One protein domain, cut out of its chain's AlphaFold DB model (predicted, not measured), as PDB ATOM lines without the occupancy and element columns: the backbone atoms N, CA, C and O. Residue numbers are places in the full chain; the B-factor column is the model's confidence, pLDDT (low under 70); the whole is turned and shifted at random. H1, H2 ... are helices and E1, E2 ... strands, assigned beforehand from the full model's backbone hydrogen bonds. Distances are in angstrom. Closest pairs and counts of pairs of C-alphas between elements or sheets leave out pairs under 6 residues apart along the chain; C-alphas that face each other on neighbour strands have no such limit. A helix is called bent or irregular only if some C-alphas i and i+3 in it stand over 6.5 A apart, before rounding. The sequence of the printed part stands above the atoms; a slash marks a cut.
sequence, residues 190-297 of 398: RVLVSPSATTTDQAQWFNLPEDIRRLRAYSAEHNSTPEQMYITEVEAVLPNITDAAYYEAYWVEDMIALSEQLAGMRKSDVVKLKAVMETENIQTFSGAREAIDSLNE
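What this domain is: This is residues 190 to 297 of the 398 residues of an uncharacterized protein of Ruminococcus flavefaciens (UniProt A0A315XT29). An elongated domain with two ends: at one, a small three-stranded sheet, E2 - E1 - E3, has helix H1 over one face; at the other, helices H3, H4 and H5 pack together, with H5 against H3 and crossing H4. The short helix H2 lies between the two ends, and H3 reaches back to the end of E2. The printed part has 108 residues, with five named helices and three named strands in the order E1 E2 H1 E3 H2 H3 H4 H5; the sheet is antiparallel and the class is mixed, helices and strands. The whole is compact, with a radius of gyration of the C-alphas of 14.4 A, and spans 45 by 23 by 20 A.

How they stand to each other: E1, residues 190 to 194, and E2, residues 204 to 208, form an antiparallel hairpin at 143 degrees; N 206 and O 191 are 2.8 A apart, within hydrogen-bond range. H1, residues 212 to 221, is on the sheet over E2 and E1 at a height over the sheet of 9.9 A and runs along the strands, at 1 degrees to E1 on the local plane; the C-alphas of Phe 206 and Leu 215, the closest of E2 and H1, are 6.7 A apart. E3, residues 230 to 236, is antiparallel to E1 at 169 degrees, with N 192 and O 233 at 2.8 A. E2, H1 and E3 make a split strand-helix-strand unit, two strands running the same way with E1 between them, and its crossover is right-handed. H2, residues 243 to 246, only grazes the sheet. H3, residues 251 to 264, also only grazes it, and its closest C-alphas to E2 are Ile 256 and Leu 208, 6.5 A. H4, residues 267 to 279, is close to but not clearly touching H3, at a steep tilt of 44 degrees, opposite ways, with the C-alphas of Val 270 and Leu 262 closest at 6.9 A. H5, residues 285 to 297, touches H3 with residues 285 to 289 alone, the same way at 36 degrees, only just a steep tilt; the C-alphas of Phe 285 and Met 255 are closest, 5.5 A. H5 touches H4 at 73 degrees, only just about perpendicular; the C-alphas of Ile 292 and Leu 273 are closest, 6.6 A. H1, H3 and H4 have every O i to N i+4 pair within hydrogen-bond range, H5 has 7 of 9, and H2 is too short for such a pair.

Where its parts are: E1 begins at C-alpha 190, (171.738, 187.460, 227.907), and E3 is 17.1 A long. H1 is 14.3 A long, H3 19.9 A, H4 18.9 A and H5 19.7 A. H5 is irregular, with C-alphas 293 and 296 7.8 A apart, and ends at C-alpha 297, (196.016, 170.812, 229.471).

The domain as a whole: The C-alphas of Glu 221 and Glu 297 are the two farthest apart, 45.6 A. The printed part has no cut, and no link is long. The mean pLDDT of the printed part is 92.4, and no printed residue is under 70.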
ATOM      1  N   ARG A 190     172.999 186.747 227.736       88.88
ATOM      2  CA  ARG A 190     171.738 187.460 227.907       88.88
ATOM      3  C   ARG A 190     170.646 186.460 228.252       88.88
ATOM      4  O   ARG A 190     170.589 185.384 227.671       88.88
ATOM      5  N   VAL A 191     169.780 186.815 229.192       90.38
ATOM      6  CA  VAL A 191     168.714 185.927 229.678       90.38
ATOM      7  C   VAL A 191     167.350 186.592 229.546       90.38
ATOM      8  O   VAL A 191     167.200 187.780 229.847       90.38
ATOM      9  N   LEU A 192     166.355 185.836 229.091       93.00
ATOM     10  CA  LEU A 192     164.953 186.242 229.057       93.00
ATOM     11  C   LEU A 192     164.258 185.687 230.298       93.00
ATOM     12  O   LEU A 192     164.052 184.479 230.416       93.00
ATOM     13  N   VAL A 193     163.902 186.567 231.229       93.50
ATOM     14  CA  VAL A 193     163.412 186.178 232.556       93.50
ATOM     15  C   VAL A 193     161.945 186.561 232.716       93.50
ATOM     16  O   VAL A 193     161.566 187.694 232.425       93.50
ATOM     17  N   SER A 194     161.136 185.634 233.224       95.06
ATOM     18  CA  SER A 194     159.721 185.794 233.571       95.06
ATOM     19  C   SER A 194     159.479 185.457 235.053       95.06
ATOM     20  O   SER A 194     160.244 184.684 235.635       95.06
ATOM     21  N   PRO A 195     158.417 185.978 235.701       93.12
ATOM     22  CA  PRO A 195     158.096 185.640 237.087       93.12
ATOM     23  C   PRO A 195     157.755 184.161 237.284       93.12
ATOM     24  O   PRO A 195     158.008 183.606 238.350       93.12
ATOM     25  N   SER A 196     157.175 183.510 236.273       91.94
ATOM     26  CA  SER A 196     156.864 182.082 236.299       91.94
ATOM     27  C   SER A 196     156.682 181.519 234.888       91.94
ATOM     28  O   SER A 196     156.453 182.254 233.929       91.94
ATOM     29  N   ALA A 197     156.671 180.188 234.775       90.69
ATOM     30  CA  ALA A 197     156.395 179.488 233.519       90.69
ATOM     31  C   ALA A 197     155.010 179.803 232.911       90.69
ATOM     32  O   ALA A 197     154.763 179.492 231.750       90.69
ATOM     33  N   THR A 198     154.087 180.399 233.679       92.88
ATOM     34  CA  THR A 198     152.732 180.742 233.215       92.88
ATOM     35  C   THR A 198     152.565 182.207 232.818       92.88
ATOM     36  O   THR A 198     151.475 182.581 232.397       92.88
ATOM     37  N   THR A 199     153.590 183.046 232.982       91.06
ATOM     38  CA  THR A 199     153.536 184.490 232.683       91.06
ATOM     39  C   THR A 199     154.651 184.904 231.725       91.06
ATOM     40  O   THR A 199     155.308 185.931 231.904       91.06
ATOM     41  N   THR A 200     154.947 184.064 230.736       91.25
ATOM     42  CA  THR A 200     156.014 184.307 229.750       91.25
ATOM     43  C   THR A 200     155.758 185.551 228.893       91.25
ATOM     44  O   THR A 200     156.700 186.147 228.387       91.25
ATOM     45  N   ASP A 201     154.511 186.014 228.812       93.62
ATOM     46  CA  ASP A 201     154.113 187.294 228.219       93.62
ATOM     47  C   ASP A 201     154.692 188.517 228.956       93.62
ATOM     48  O   ASP A 201     154.844 189.583 228.365       93.62
ATOM     49  N   GLN A 202     155.052 188.363 230.235       92.44
ATOM     50  CA  GLN A 202     155.689 189.402 231.050       92.44
ATOM     51  C   GLN A 202     157.221 189.335 231.016       92.44
ATOM     52  O   GLN A 202     157.867 190.098 231.739       92.44
ATOM     53  N   ALA A 203     157.803 188.418 230.234       95.56
ATOM     54  CA  ALA A 203     159.239 188.189 230.227       95.56
ATOM     55  C   ALA A 203     160.016 189.421 229.745       95.56
ATOM     56  O   ALA A 203     159.620 190.114 228.807       95.56
ATOM     57  N   GLN A 204     161.155 189.681 230.382       95.94
ATOM     58  CA  GLN A 204     162.049 190.774 230.024       95.94
ATOM     59  C   GLN A 204     163.467 190.260 229.810       95.94
ATOM     60  O   GLN A 204     163.946 189.372 230.513       95.94
ATOM     61  N   TRP A 205     164.145 190.830 228.821       93.38
ATOM     62  CA  TRP A 205     165.542 190.527 228.547       93.38
ATOM     63  C   TRP A 205     166.466 191.242 229.533       93.38
ATOM     64  O   TRP A 205     166.260 192.419 229.822       93.38
ATOM     65  N   PHE A 206     167.529 190.576 229.975       91.75
ATOM     66  CA  PHE A 206     168.581 191.130 230.831       91.75
ATOM     67  C   PHE A 206     169.960 190.752 230.285       91.75
ATOM     68  O   PHE A 206     170.242 189.578 230.064       91.75
ATOM     69  N   ASN A 207     170.817 191.751 230.063       89.31
ATOM     70  CA  ASN A 207     172.221 191.558 229.701       89.31
ATOM     71  C   ASN A 207     173.028 191.514 230.996       89.31
ATOM     72  O   ASN A 207     173.111 192.522 231.693       89.31
ATOM     73  N   LEU A 208     173.569 190.358 231.360       87.88
ATOM     74  CA  LEU A 208     174.344 190.219 232.589       87.88
ATOM     75  C   LEU A 208     175.844 190.214 232.253       87.88
ATOM     76  O   LEU A 208     176.223 189.623 231.241       87.88
ATOM     77  N   PRO A 209     176.690 190.854 233.087       89.44
ATOM     78  CA  PRO A 209     176.417 191.338 234.449       89.44
ATOM     79  C   PRO A 209     175.758 192.730 234.568       89.44
ATOM     80  O   PRO A 209     175.327 193.101 235.661       89.44
ATOM     81  N   GLU A 210     175.656 193.514 233.495       89.31
ATOM     82  CA  GLU A 210     175.291 194.941 233.543       89.31
ATOM     83  C   GLU A 210     173.895 195.198 234.135       89.31
ATOM     84  O   GLU A 210     173.700 196.104 234.957       89.31
ATOM     85  N   ASP A 211     172.925 194.367 233.758       92.81
ATOM     86  CA  ASP A 211     171.523 194.483 234.144       92.81
ATOM     87  C   ASP A 211     171.210 193.796 235.488       92.81
ATOM     88  O   ASP A 211     170.041 193.731 235.871       92.81
ATOM     89  N   ILE A 212     172.202 193.336 236.271       92.50
ATOM     90  CA  ILE A 212     171.944 192.591 237.522       92.50
ATOM     91  C   ILE A 212     171.096 193.382 238.525       92.50
ATOM     92  O   ILE A 212     170.243 192.831 239.221       92.50
ATOM     93  N   ARG A 213     171.281 194.707 238.586       95.25
ATOM     94  CA  ARG A 213     170.461 195.580 239.442       95.25
ATOM     95  C   ARG A 213     169.014 195.652 238.958       95.25
ATOM     96  O   ARG A 213     168.115 195.659 239.794       95.25
ATOM     97  N   ARG A 214     168.797 195.682 237.638       96.50
ATOM     98  CA  ARG A 214     167.455 195.678 237.042       96.50
ATOM     99  C   ARG A 214     166.782 194.328 237.258       96.50
ATOM    100  O   ARG A 214     165.627 194.309 237.657       96.50
ATOM    101  N   LEU A 215     167.516 193.230 237.075       95.44
ATOM    102  CA  LEU A 215     167.012 191.883 237.326       95.44
ATOM    103  C   LEU A 215     166.581 191.721 238.786       95.44
ATOM    104  O   LEU A 215     165.461 191.308 239.043       95.44
ATOM    105  N   ARG A 216     167.411 192.143 239.750       95.81
ATOM    106  CA  ARG A 216     167.053 192.103 241.179       95.81
ATOM    107  C   ARG A 216     165.815 192.940 241.510       95.81
ATOM    108  O   ARG A 216     165.000 192.502 242.316       95.81
ATOM    109  N   ALA A 217     165.676 194.127 240.918       97.19
ATOM    110  CA  ALA A 217     164.491 194.964 241.112       97.19
ATOM    111  C   ALA A 217     163.234 194.291 240.542       97.19
ATOM    112  O   ALA A 217     162.240 194.166 241.251       97.19
ATOM    113  N   TYR A 218     163.322 193.778 239.314       96.62
ATOM    114  CA  TYR A 218     162.249 193.039 238.657       96.62
ATOM    115  C   TYR A 218     161.830 191.802 239.466       96.62
ATOM    116  O   TYR A 218     160.656 191.634 239.772       96.62
ATOM    117  N   SER A 219     162.777 190.982 239.929       95.12
ATOM    118  CA  SER A 219     162.475 189.843 240.807       95.12
ATOM    119  C   SER A 219     161.785 190.275 242.107       95.12
ATOM    120  O   SER A 219     160.807 189.652 242.521       95.12
ATOM    121  N   ALA A 220     162.243 191.365 242.734       96.69
ATOM    122  CA  ALA A 220     161.672 191.869 243.982       96.69
ATOM    123  C   ALA A 220     160.237 192.401 243.817       96.69
ATOM    124  O   ALA A 220     159.414 192.189 244.710       96.69
ATOM    125  N   GLU A 221     159.906 193.031 242.685       96.75
ATOM    126  CA  GLU A 221     158.529 193.434 242.339       96.75
ATOM    127  C   GLU A 221     157.569 192.231 242.324       96.75
ATOM    128  O   GLU A 221     156.391 192.360 242.668       96.75
ATOM    129  N   HIS A 222     158.098 191.043 242.027       94.81
ATOM    130  CA  HIS A 222     157.380 189.772 242.042       94.81
ATOM    131  C   HIS A 222     157.593 188.947 243.328       94.81
ATOM    132  O   HIS A 222     157.201 187.784 243.376       94.81
ATOM    133  N   ASN A 223     158.138 189.543 244.398       94.69
ATOM    134  CA  ASN A 223     158.446 188.879 245.679       94.69
ATOM    135  C   ASN A 223     159.358 187.645 245.533       94.69
ATOM    136  O   ASN A 223     159.205 186.665 246.261       94.69
ATOM    137  N   SER A 224     160.294 187.704 244.588       94.19
ATOM    138  CA  SER A 224     161.196 186.615 244.221       94.19
ATOM    139  C   SER A 224     162.659 187.075 244.250       94.19
ATOM    140  O   SER A 224     162.956 188.264 244.409       94.19
ATOM    141  N   THR A 225     163.587 186.137 244.083       93.06
ATOM    142  CA  THR A 225     165.004 186.419 243.801       93.06
ATOM    143  C   THR A 225     165.329 186.055 242.353       93.06
ATOM    144  O   THR A 225     164.583 185.279 241.755       93.06
ATOM    145  N   PRO A 226     166.411 186.586 241.753       92.00
ATOM    146  CA  PRO A 226     166.816 186.217 240.396       92.00
ATOM    147  C   PRO A 226     166.890 184.703 240.158       92.00
ATOM    148  O   PRO A 226     166.431 184.225 239.126       92.00
ATOM    149  N   GLU A 227     167.379 183.948 241.141       90.94
ATOM    150  CA  GLU A 227     167.562 182.492 241.086       90.94
ATOM    151  C   GLU A 227     166.233 181.723 241.102       90.94
ATOM    152  O   GLU A 227     166.174 180.567 240.696       90.94
ATOM    153  N   GLN A 228     165.159 182.358 241.578       90.81
ATOM    154  CA  GLN A 228     163.813 181.787 241.665       90.81
ATOM    155  C   GLN A 228     162.921 182.178 240.481       90.81
ATOM    156  O   GLN A 228     161.783 181.711 240.390       90.81
ATOM    157  N   MET A 229     163.397 183.055 239.596       91.88
ATOM    158  CA  MET A 229     162.653 183.443 238.402       91.88
ATOM    159  C   MET A 229     162.703 182.347 237.337       91.88
ATOM    160  O   MET A 229     163.622 181.533 237.290       91.88
ATOM    161  N   TYR A 230     161.720 182.354 236.442       91.69
ATOM    162  CA  TYR A 230     161.676 181.434 235.316       91.69
ATOM    163  C   TYR A 230     162.480 181.988 234.136       91.69
ATOM    164  O   TYR A 230     162.178 183.072 233.630       91.69
ATOM    165  N   ILE A 231     163.486 181.245 233.680       91.25
ATOM    166  CA  ILE A 231     164.251 181.582 232.477       91.25
ATOM    167  C   ILE A 231     163.551 180.958 231.273       91.25
ATOM    168  O   ILE A 231     163.326 179.754 231.230       91.25
ATOM    169  N   THR A 232     163.166 181.798 230.316       90.00
ATOM    170  CA  THR A 232     162.509 181.358 229.076       90.00
ATOM    171  C   THR A 232     163.529 181.101 227.971       90.00
ATOM    172  O   THR A 232     163.317 180.232 227.134       90.00
ATOM    173  N   GLU A 233     164.618 181.872 227.950       89.56
ATOM    174  CA  GLU A 233     165.636 181.811 226.900       89.56
ATOM    175  C   GLU A 233     166.987 182.306 227.428       89.56
ATOM    176  O   GLU A 233     167.044 183.205 228.277       89.56
ATOM    177  N   VAL A 234     168.073 181.734 226.906       87.81
ATOM    178  CA  VAL A 234     169.454 182.162 227.151       87.81
ATOM    179  C   VAL A 234     170.153 182.327 225.806       87.81
ATOM    180  O   VAL A 234     170.183 181.404 224.998       87.81
ATOM    181  N   GLU A 235     170.746 183.494 225.583       88.31
ATOM    182  CA  GLU A 235     171.670 183.742 224.479       88.31
ATOM    183  C   GLU A 235     173.087 183.744 225.056       88.31
ATOM    184  O   GLU A 235     173.396 184.546 225.943       88.31
ATOM    185  N   ALA A 236     173.949 182.855 224.564       88.12
ATOM    186  CA  ALA A 236     175.315 182.705 225.052       88.12
ATOM    187  C   ALA A 236     176.308 182.679 223.891       88.12
ATOM    188  O   ALA A 236     176.035 182.128 222.828       88.12
ATOM    189  N   VAL A 237     177.491 183.264 224.099       86.94
ATOM    190  CA  VAL A 237     178.582 183.141 223.121       86.94
ATOM    191  C   VAL A 237     179.146 181.722 223.106       86.94
ATOM    192  O   VAL A 237     179.786 181.335 222.136       86.94
ATOM    193  N   LEU A 238     178.996 181.000 224.220       92.12
ATOM    194  CA  LEU A 238     179.514 179.656 224.421       92.12
ATOM    195  C   LEU A 238     178.500 178.626 223.908       92.12
ATOM    196  O   LEU A 238     177.300 178.814 224.127       92.12
ATOM    197  N   PRO A 239     178.957 177.535 223.272       91.56
ATOM    198  CA  PRO A 239     178.068 176.483 222.808       91.56
ATOM    199  C   PRO A 239     177.456 175.716 223.980       91.56
ATOM    200  O   PRO A 239     177.959 175.753 225.100       91.56
ATOM    201  N   ASN A 240     176.393 174.968 223.690       89.25
ATOM    202  CA  ASN A 240     175.830 173.927 224.556       89.25
ATOM    203  C   ASN A 240     175.322 174.368 225.937       89.25
ATOM    204  O   ASN A 240     174.915 173.509 226.713       89.25
ATOM    205  N   ILE A 241     175.273 175.666 226.254       89.25
ATOM    206  CA  ILE A 241     174.589 176.137 227.462       89.25
ATOM    207  C   ILE A 241     173.097 175.816 227.328       89.25
ATOM    208  O   ILE A 241     172.424 176.319 226.429       89.25
ATOM    209  N   THR A 242     172.591 174.953 228.210       81.94
ATOM    210  CA  THR A 242     171.186 174.521 228.226       81.94
ATOM    211  C   THR A 242     170.503 174.918 229.527       81.94
ATOM    212  O   THR A 242     171.104 175.522 230.418       81.94
ATOM    213  N   ASP A 243     169.245 174.506 229.670       82.19
ATOM    214  CA  ASP A 243     168.448 174.719 230.874       82.19
ATOM    215  C   ASP A 243     169.099 174.174 232.153       82.19
ATOM    216  O   ASP A 243     168.884 174.703 233.244       82.19
ATOM    217  N   ALA A 244     169.975 173.170 232.016       82.00
ATOM    218  CA  ALA A 244     170.788 172.649 233.110       82.00
ATOM    219  C   ALA A 244     171.581 173.747 233.838       82.00
ATOM    220  O   ALA A 244     171.712 173.690 235.061       82.00
ATOM    221  N   ALA A 245     172.057 174.764 233.110       84.31
ATOM    222  CA  ALA A 245     172.905 175.824 233.643       84.31
ATOM    223  C   ALA A 245     172.229 176.650 234.741       84.31
ATOM    224  O   ALA A 245     172.901 177.102 235.663       84.31
ATOM    225  N   TYR A 246     170.912 176.848 234.657       81.25
ATOM    226  CA  TYR A 246     170.169 177.704 235.583       81.25
ATOM    227  C   TYR A 246     169.303 176.935 236.588       81.25
ATOM    228  O   TYR A 246     168.598 177.543 237.391       81.25
ATOM    229  N   TYR A 247     169.406 175.602 236.613       81.94
ATOM    230  CA  TYR A 247     168.989 174.797 237.767       81.94
ATOM    231  C   TYR A 247     170.059 174.748 238.871       81.94
ATOM    232  O   TYR A 247     169.782 174.274 239.978       81.94
ATOM    233  N   GLU A 248     171.272 175.236 238.599       83.06
ATOM    234  CA  GLU A 248     172.328 175.371 239.598       83.06
ATOM    235  C   GLU A 248     171.983 176.470 240.614       83.06
ATOM    236  O   GLU A 248     171.476 177.537 240.268       83.06
ATOM    237  N   ALA A 249     172.281 176.220 241.892       81.06
ATOM    238  CA  ALA A 249     171.877 177.098 242.993       81.06
ATOM    239  C   ALA A 249     172.461 178.523 242.915       81.06
ATOM    240  O   ALA A 249     171.905 179.431 243.528       81.06
ATOM    241  N   TYR A 250     173.568 178.699 242.191       87.19
ATOM    242  CA  TYR A 250     174.328 179.947 242.086       87.19
ATOM    243  C   TYR A 250     174.548 180.372 240.629       87.19
ATOM    244  O   TYR A 250     175.536 181.033 240.315       87.19
ATOM    245  N   TRP A 251     173.636 179.998 239.721       89.25
ATOM    246  CA  TRP A 251     173.813 180.251 238.288       89.25
ATOM    247  C   TRP A 251     174.030 181.733 237.958       89.25
ATOM    248  O   TRP A 251     174.764 182.053 237.027       89.25
ATOM    249  N   VAL A 252     173.423 182.649 238.724       90.94
ATOM    250  CA  VAL A 252     173.578 184.098 238.532       90.94
ATOM    251  C   VAL A 252     175.010 184.515 238.839       90.94
ATOM    252  O   VAL A 252     175.642 185.191 238.026       90.94
ATOM    253  N   GLU A 253     175.536 184.114 239.996       92.19
ATOM    254  CA  GLU A 253     176.919 184.373 240.385       92.19
ATOM    255  C   GLU A 253     177.915 183.703 239.433       92.19
ATOM    256  O   GLU A 253     178.885 184.345 239.030       92.19
ATOM    257  N   ASP A 254     177.666 182.452 239.042       93.25
ATOM    258  CA  ASP A 254     178.530 181.706 238.128       93.25
ATOM    259  C   ASP A 254     178.554 182.325 236.733       93.25
ATOM    260  O   ASP A 254     179.629 182.485 236.157       93.25
ATOM    261  N   MET A 255     177.409 182.756 236.204       91.81
ATOM    262  CA  MET A 255     177.348 183.424 234.906       91.81
ATOM    263  C   MET A 255     178.046 184.789 234.933       91.81
ATOM    264  O   MET A 255     178.760 185.136 233.991       91.81
ATOM    265  N   ILE A 256     177.884 185.561 236.014       92.00
ATOM    266  CA  ILE A 256     178.597 186.834 236.198       92.00
ATOM    267  C   ILE A 256     180.109 186.590 236.245       92.00
ATOM    268  O   ILE A 256     180.853 187.226 235.499       92.00
ATOM    269  N   ALA A 257     180.562 185.643 237.069       93.62
ATOM    270  CA  ALA A 257     181.977 185.316 237.203       93.62
ATOM    271  C   ALA A 257     182.573 184.794 235.886       93.62
ATOM    272  O   ALA A 257     183.666 185.204 235.495       93.62
ATOM    273  N   LEU A 258     181.839 183.942 235.165       94.19
ATOM    274  CA  LEU A 258     182.238 183.456 233.849       94.19
ATOM    275  C   LEU A 258     182.347 184.606 232.841       94.19
ATOM    276  O   LEU A 258     183.323 184.677 232.101       94.19
ATOM    277  N   SER A 259     181.397 185.544 232.838       92.12
ATOM    278  CA  SER A 259     181.451 186.733 231.979       92.12
ATOM    279  C   SER A 259     182.701 187.579 232.243       92.12
ATOM    280  O   SER A 259     183.347 188.042 231.303       92.12
ATOM    281  N   GLU A 260     183.075 187.764 233.511       91.69
ATOM    282  CA  GLU A 260     184.304 188.470 233.895       91.69
ATOM    283  C   GLU A 260     185.566 187.720 233.437       91.69
ATOM    284  O   GLU A 260     186.497 188.344 232.918       91.69
ATOM    285  N   GLN A 261     185.589 186.388 233.570       93.62
ATOM    286  CA  GLN A 261     186.690 185.552 233.081       93.62
ATOM    287  C   GLN A 261     186.836 185.666 231.556       93.62
ATOM    288  O   GLN A 261     187.923 185.987 231.071       93.62
ATOM    289  N   LEU A 262     185.742 185.509 230.800       92.81
ATOM    290  CA  LEU A 262     185.731 185.634 229.338       92.81
ATOM    291  C   LEU A 262     186.190 187.022 228.868       92.81
ATOM    292  O   LEU A 262     186.933 187.127 227.892       92.81
ATOM    293  N   ALA A 263     185.818 188.091 229.581       90.56
ATOM    294  CA  ALA A 263     186.230 189.457 229.248       90.56
ATOM    295  C   ALA A 263     187.756 189.660 229.286       90.56
ATOM    296  O   ALA A 263     188.281 190.520 228.563       90.56
ATOM    297  N   GLY A 264     188.449 188.895 230.137       90.44
ATOM    298  CA  GLY A 264     189.904 188.903 230.292       90.44
ATOM    299  C   GLY A 264     190.650 187.936 229.366       90.44
ATOM    300  O   GLY A 264     191.877 188.020 229.273       90.44
ATOM    301  N   MET A 265     189.948 187.035 228.678       92.75
ATOM    302  CA  MET A 265     190.553 186.026 227.808       92.75
ATOM    303  C   MET A 265     190.896 186.579 226.423       92.75
ATOM    304  O   MET A 265     190.271 187.504 225.896       92.75
ATOM    305  N   ARG A 266     191.903 185.976 225.783       92.44
ATOM    306  CA  ARG A 266     192.173 186.211 224.359       92.44
ATOM    307  C   ARG A 266     191.102 185.504 223.535       92.44
ATOM    308  O   ARG A 266     190.676 184.413 223.903       92.44
ATOM    309  N   LYS A 267     190.751 186.053 222.365       89.56
ATOM    310  CA  LYS A 267     189.786 185.425 221.441       89.56
ATOM    311  C   LYS A 267     190.124 183.953 221.167       89.56
ATOM    312  O   LYS A 267     189.249 183.109 221.268       89.56
ATOM    313  N   SER A 268     191.394 183.635 220.907       92.06
ATOM    314  CA  SER A 268     191.844 182.256 220.666       92.06
ATOM    315  C   SER A 268     191.577 181.306 221.838       92.06
ATOM    316  O   SER A 268     191.278 180.140 221.616       92.06
ATOM    317  N   ASP A 269     191.678 181.793 223.079       95.50
ATOM    318  CA  ASP A 269     191.429 180.976 224.270       95.50
ATOM    319  C   ASP A 269     189.924 180.768 224.487       95.50
ATOM    320  O   ASP A 269     189.518 179.700 224.932       95.50
ATOM    321  N   VAL A 270     189.092 181.754 224.124       94.44
ATOM    322  CA  VAL A 270     187.629 181.599 224.123       94.44
ATOM    323  C   VAL A 270     187.207 180.562 223.086       94.44
ATOM    324  O   VAL A 270     186.453 179.661 223.419       94.44
ATOM    325  N   VAL A 271     187.728 180.623 221.856       94.94
ATOM    326  CA  VAL A 271     187.424 179.616 220.820       94.94
ATOM    327  C   VAL A 271     187.873 178.219 221.262       94.94
ATOM    328  O   VAL A 271     187.130 177.254 221.116       94.94
ATOM    329  N   LYS A 272     189.047 178.112 221.894       97.38
ATOM    330  CA  LYS A 272     189.511 176.855 222.490       97.38
ATOM    331  C   LYS A 272     188.573 176.337 223.586       97.38
ATOM    332  O   LYS A 272     188.326 175.139 223.647       97.38
ATOM    333  N   LEU A 273     188.045 177.220 224.437       97.62
ATOM    334  CA  LEU A 273     187.042 176.853 225.437       97.62
ATOM    335  C   LEU A 273     185.786 176.278 224.785       97.62
ATOM    336  O   LEU A 273     185.294 175.262 225.255       97.62
ATOM    337  N   LYS A 274     185.306 176.869 223.687       97.00
ATOM    338  CA  LYS A 274     184.153 176.336 222.950       97.00
ATOM    339  C   LYS A 274     184.398 174.911 222.453       97.00
ATOM    340  O   LYS A 274     183.542 174.059 222.659       97.00
ATOM    341  N   ALA A 275     185.585 174.641 221.901       97.50
ATOM    342  CA  ALA A 275     185.986 173.295 221.491       97.50
ATOM    343  C   ALA A 275     185.995 172.308 222.673       97.50
ATOM    344  O   ALA A 275     185.452 171.213 222.568       97.50
ATOM    345  N   VAL A 276     186.556 172.700 223.826       97.75
ATOM    346  CA  VAL A 276     186.548 171.860 225.042       97.75
ATOM    347  C   VAL A 276     185.119 171.589 225.515       97.75
ATOM    348  O   VAL A 276     184.784 170.453 225.834       97.75
ATOM    349  N   MET A 277     184.260 172.611 225.528       97.12
ATOM    350  CA  MET A 277     182.860 172.465 225.928       97.12
ATOM    351  C   MET A 277     182.065 171.551 224.991       97.12
ATOM    352  O   MET A 277     181.155 170.862 225.450       97.12
ATOM    353  N   GLU A 278     182.390 171.541 223.699       96.88
ATOM    354  CA  GLU A 278     181.797 170.632 222.717       96.88
ATOM    355  C   GLU A 278     182.207 169.181 222.992       96.88
ATOM    356  O   GLU A 278     181.334 168.347 223.231       96.88
ATOM    357  N   THR A 279     183.512 168.903 223.071       95.62
ATOM    358  CA  THR A 279     184.057 167.555 223.320       95.62
ATOM    359  C   THR A 279     183.632 166.980 224.671       95.62
ATOM    360  O   THR A 279     183.276 165.808 224.776       95.62
ATOM    361  N   GLU A 280     183.644 167.790 225.730       95.31
ATOM    362  CA  GLU A 280     183.283 167.332 227.078       95.31
ATOM    363  C   GLU A 280     181.784 167.461 227.379       95.31
ATOM    364  O   GLU A 280     181.342 167.109 228.474       95.31
ATOM    365  N   ASN A 281     180.989 167.935 226.410       94.81
ATOM    366  CA  ASN A 281     179.559 168.204 226.548       94.81
ATOM    367  C   ASN A 281     179.241 169.016 227.820       94.81
ATOM    368  O   ASN A 281     178.398 168.648 228.643       94.81
ATOM    369  N   ILE A 282     179.953 170.128 227.992       95.44
ATOM    370  CA  ILE A 282     179.785 171.041 229.123       95.44
ATOM    371  C   ILE A 282     178.605 171.960 228.837       95.44
ATOM    372  O   ILE A 282     178.599 172.686 227.846       95.44
ATOM    373  N   GLN A 283     177.616 171.943 229.732       93.31
ATOM    374  CA  GLN A 283     176.330 172.614 229.514       93.31
ATOM    375  C   GLN A 283     175.978 173.663 230.575       93.31
ATOM    376  O   GLN A 283     174.905 174.261 230.498       93.31
ATOM    377  N   THR A 284     176.843 173.882 231.570       93.56
ATOM    378  CA  THR A 284     176.577 174.779 232.706       93.56
ATOM    379  C   THR A 284     177.626 175.876 232.837       93.56
ATOM    380  O   THR A 284     178.745 175.754 232.329       93.56
ATOM    381  N   PHE A 285     177.268 176.972 233.515       93.44
ATOM    382  CA  PHE A 285     178.195 178.080 233.746       93.44
ATOM    383  C   PHE A 285     179.359 177.647 234.636       93.44
ATOM    384  O   PHE A 285     180.507 177.922 234.297       93.44
ATOM    385  N   SER A 286     179.088 176.928 235.728       93.50
ATOM    386  CA  SER A 286     180.129 176.399 236.617       93.50
ATOM    387  C   SER A 286     181.084 175.450 235.880       93.50
ATOM    388  O   SER A 286     182.298 175.638 235.952       93.50
ATOM    389  N   GLY A 287     180.563 174.523 235.069       95.00
ATOM    390  CA  GLY A 287     181.378 173.616 234.260       95.00
ATOM    391  C   GLY A 287     182.259 174.349 233.243       95.00
ATOM    392  O   GLY A 287     183.434 174.020 233.088       95.00
ATOM    393  N   ALA A 288     181.745 175.399 232.594       96.38
ATOM    394  CA  ALA A 288     182.551 176.221 231.688       96.38
ATOM    395  C   ALA A 288     183.694 176.940 232.428       96.38
ATOM    396  O   ALA A 288     184.794 177.073 231.890       96.38
ATOM    397  N   ARG A 289     183.472 177.366 233.677       95.38
ATOM    398  CA  ARG A 289     184.520 177.960 234.522       95.38
ATOM    399  C   ARG A 289     185.592 176.939 234.905       95.38
ATOM    400  O   ARG A 289     186.774 177.252 234.812       95.38
ATOM    401  N   GLU A 290     185.202 175.721 235.273       95.31
ATOM    402  CA  GLU A 290     186.149 174.631 235.553       95.31
ATOM    403  C   GLU A 290     186.978 174.259 234.311       95.31
ATOM    404  O   GLU A 290     188.186 174.017 234.402       95.31
ATOM    405  N   ALA A 291     186.363 174.283 233.124       97.00
ATOM    406  CA  ALA A 291     187.076 174.079 231.867       97.00
ATOM    407  C   ALA A 291     188.118 175.173 231.609       97.00
ATOM    408  O   ALA A 291     189.235 174.851 231.202       97.00
ATOM    409  N   ILE A 292     187.806 176.444 231.907       97.25
ATOM    410  CA  ILE A 292     188.773 177.552 231.807       97.25
ATOM    411  C   ILE A 292     190.040 177.253 232.617       97.25
ATOM    412  O   ILE A 292     191.146 177.442 232.103       97.25
ATOM    413  N   ASP A 293     189.893 176.739 233.839       95.06
ATOM    414  CA  ASP A 293     191.018 176.459 234.740       95.06
ATOM    415  C   ASP A 293     191.939 175.332 234.237       95.06
ATOM    416  O   ASP A 293     193.112 175.289 234.612       95.06
ATOM    417  N   SER A 294     191.445 174.457 233.353       95.06
ATOM    418  CA  SER A 294     192.214 173.352 232.757       95.06
ATOM    419  C   SER A 294     192.512 173.521 231.261       95.06
ATOM    420  O   SER A 294     193.073 172.622 230.633       95.06
ATOM    421  N   LEU A 295     192.235 174.694 230.672       96.38
ATOM    422  CA  LEU A 295     192.466 174.966 229.244       96.38
ATOM    423  C   LEU A 295     193.906 174.710 228.791       96.38
ATOM    424  O   LEU A 295     194.142 174.393 227.625       96.38
ATOM    425  N   ASN A 296     194.891 174.887 229.667       96.12
ATOM    426  CA  ASN A 296     196.307 174.663 229.366       96.12
ATOM    427  C   ASN A 296     196.673 173.178 229.192       96.12
ATOM    428  O   ASN A 296     197.741 172.896 228.652       96.12
ATOM    429  N   GLU A 297     195.813 172.255 229.620       96.88
ATOM    430  CA  GLU A 297     196.016 170.812 229.471       96.88
ATOM    431  C   GLU A 297     195.667 170.302 228.067       96.88
ATOM    432  O   GLU A 297     196.017 169.175 227.730       96.88
TER     433      GLU A 297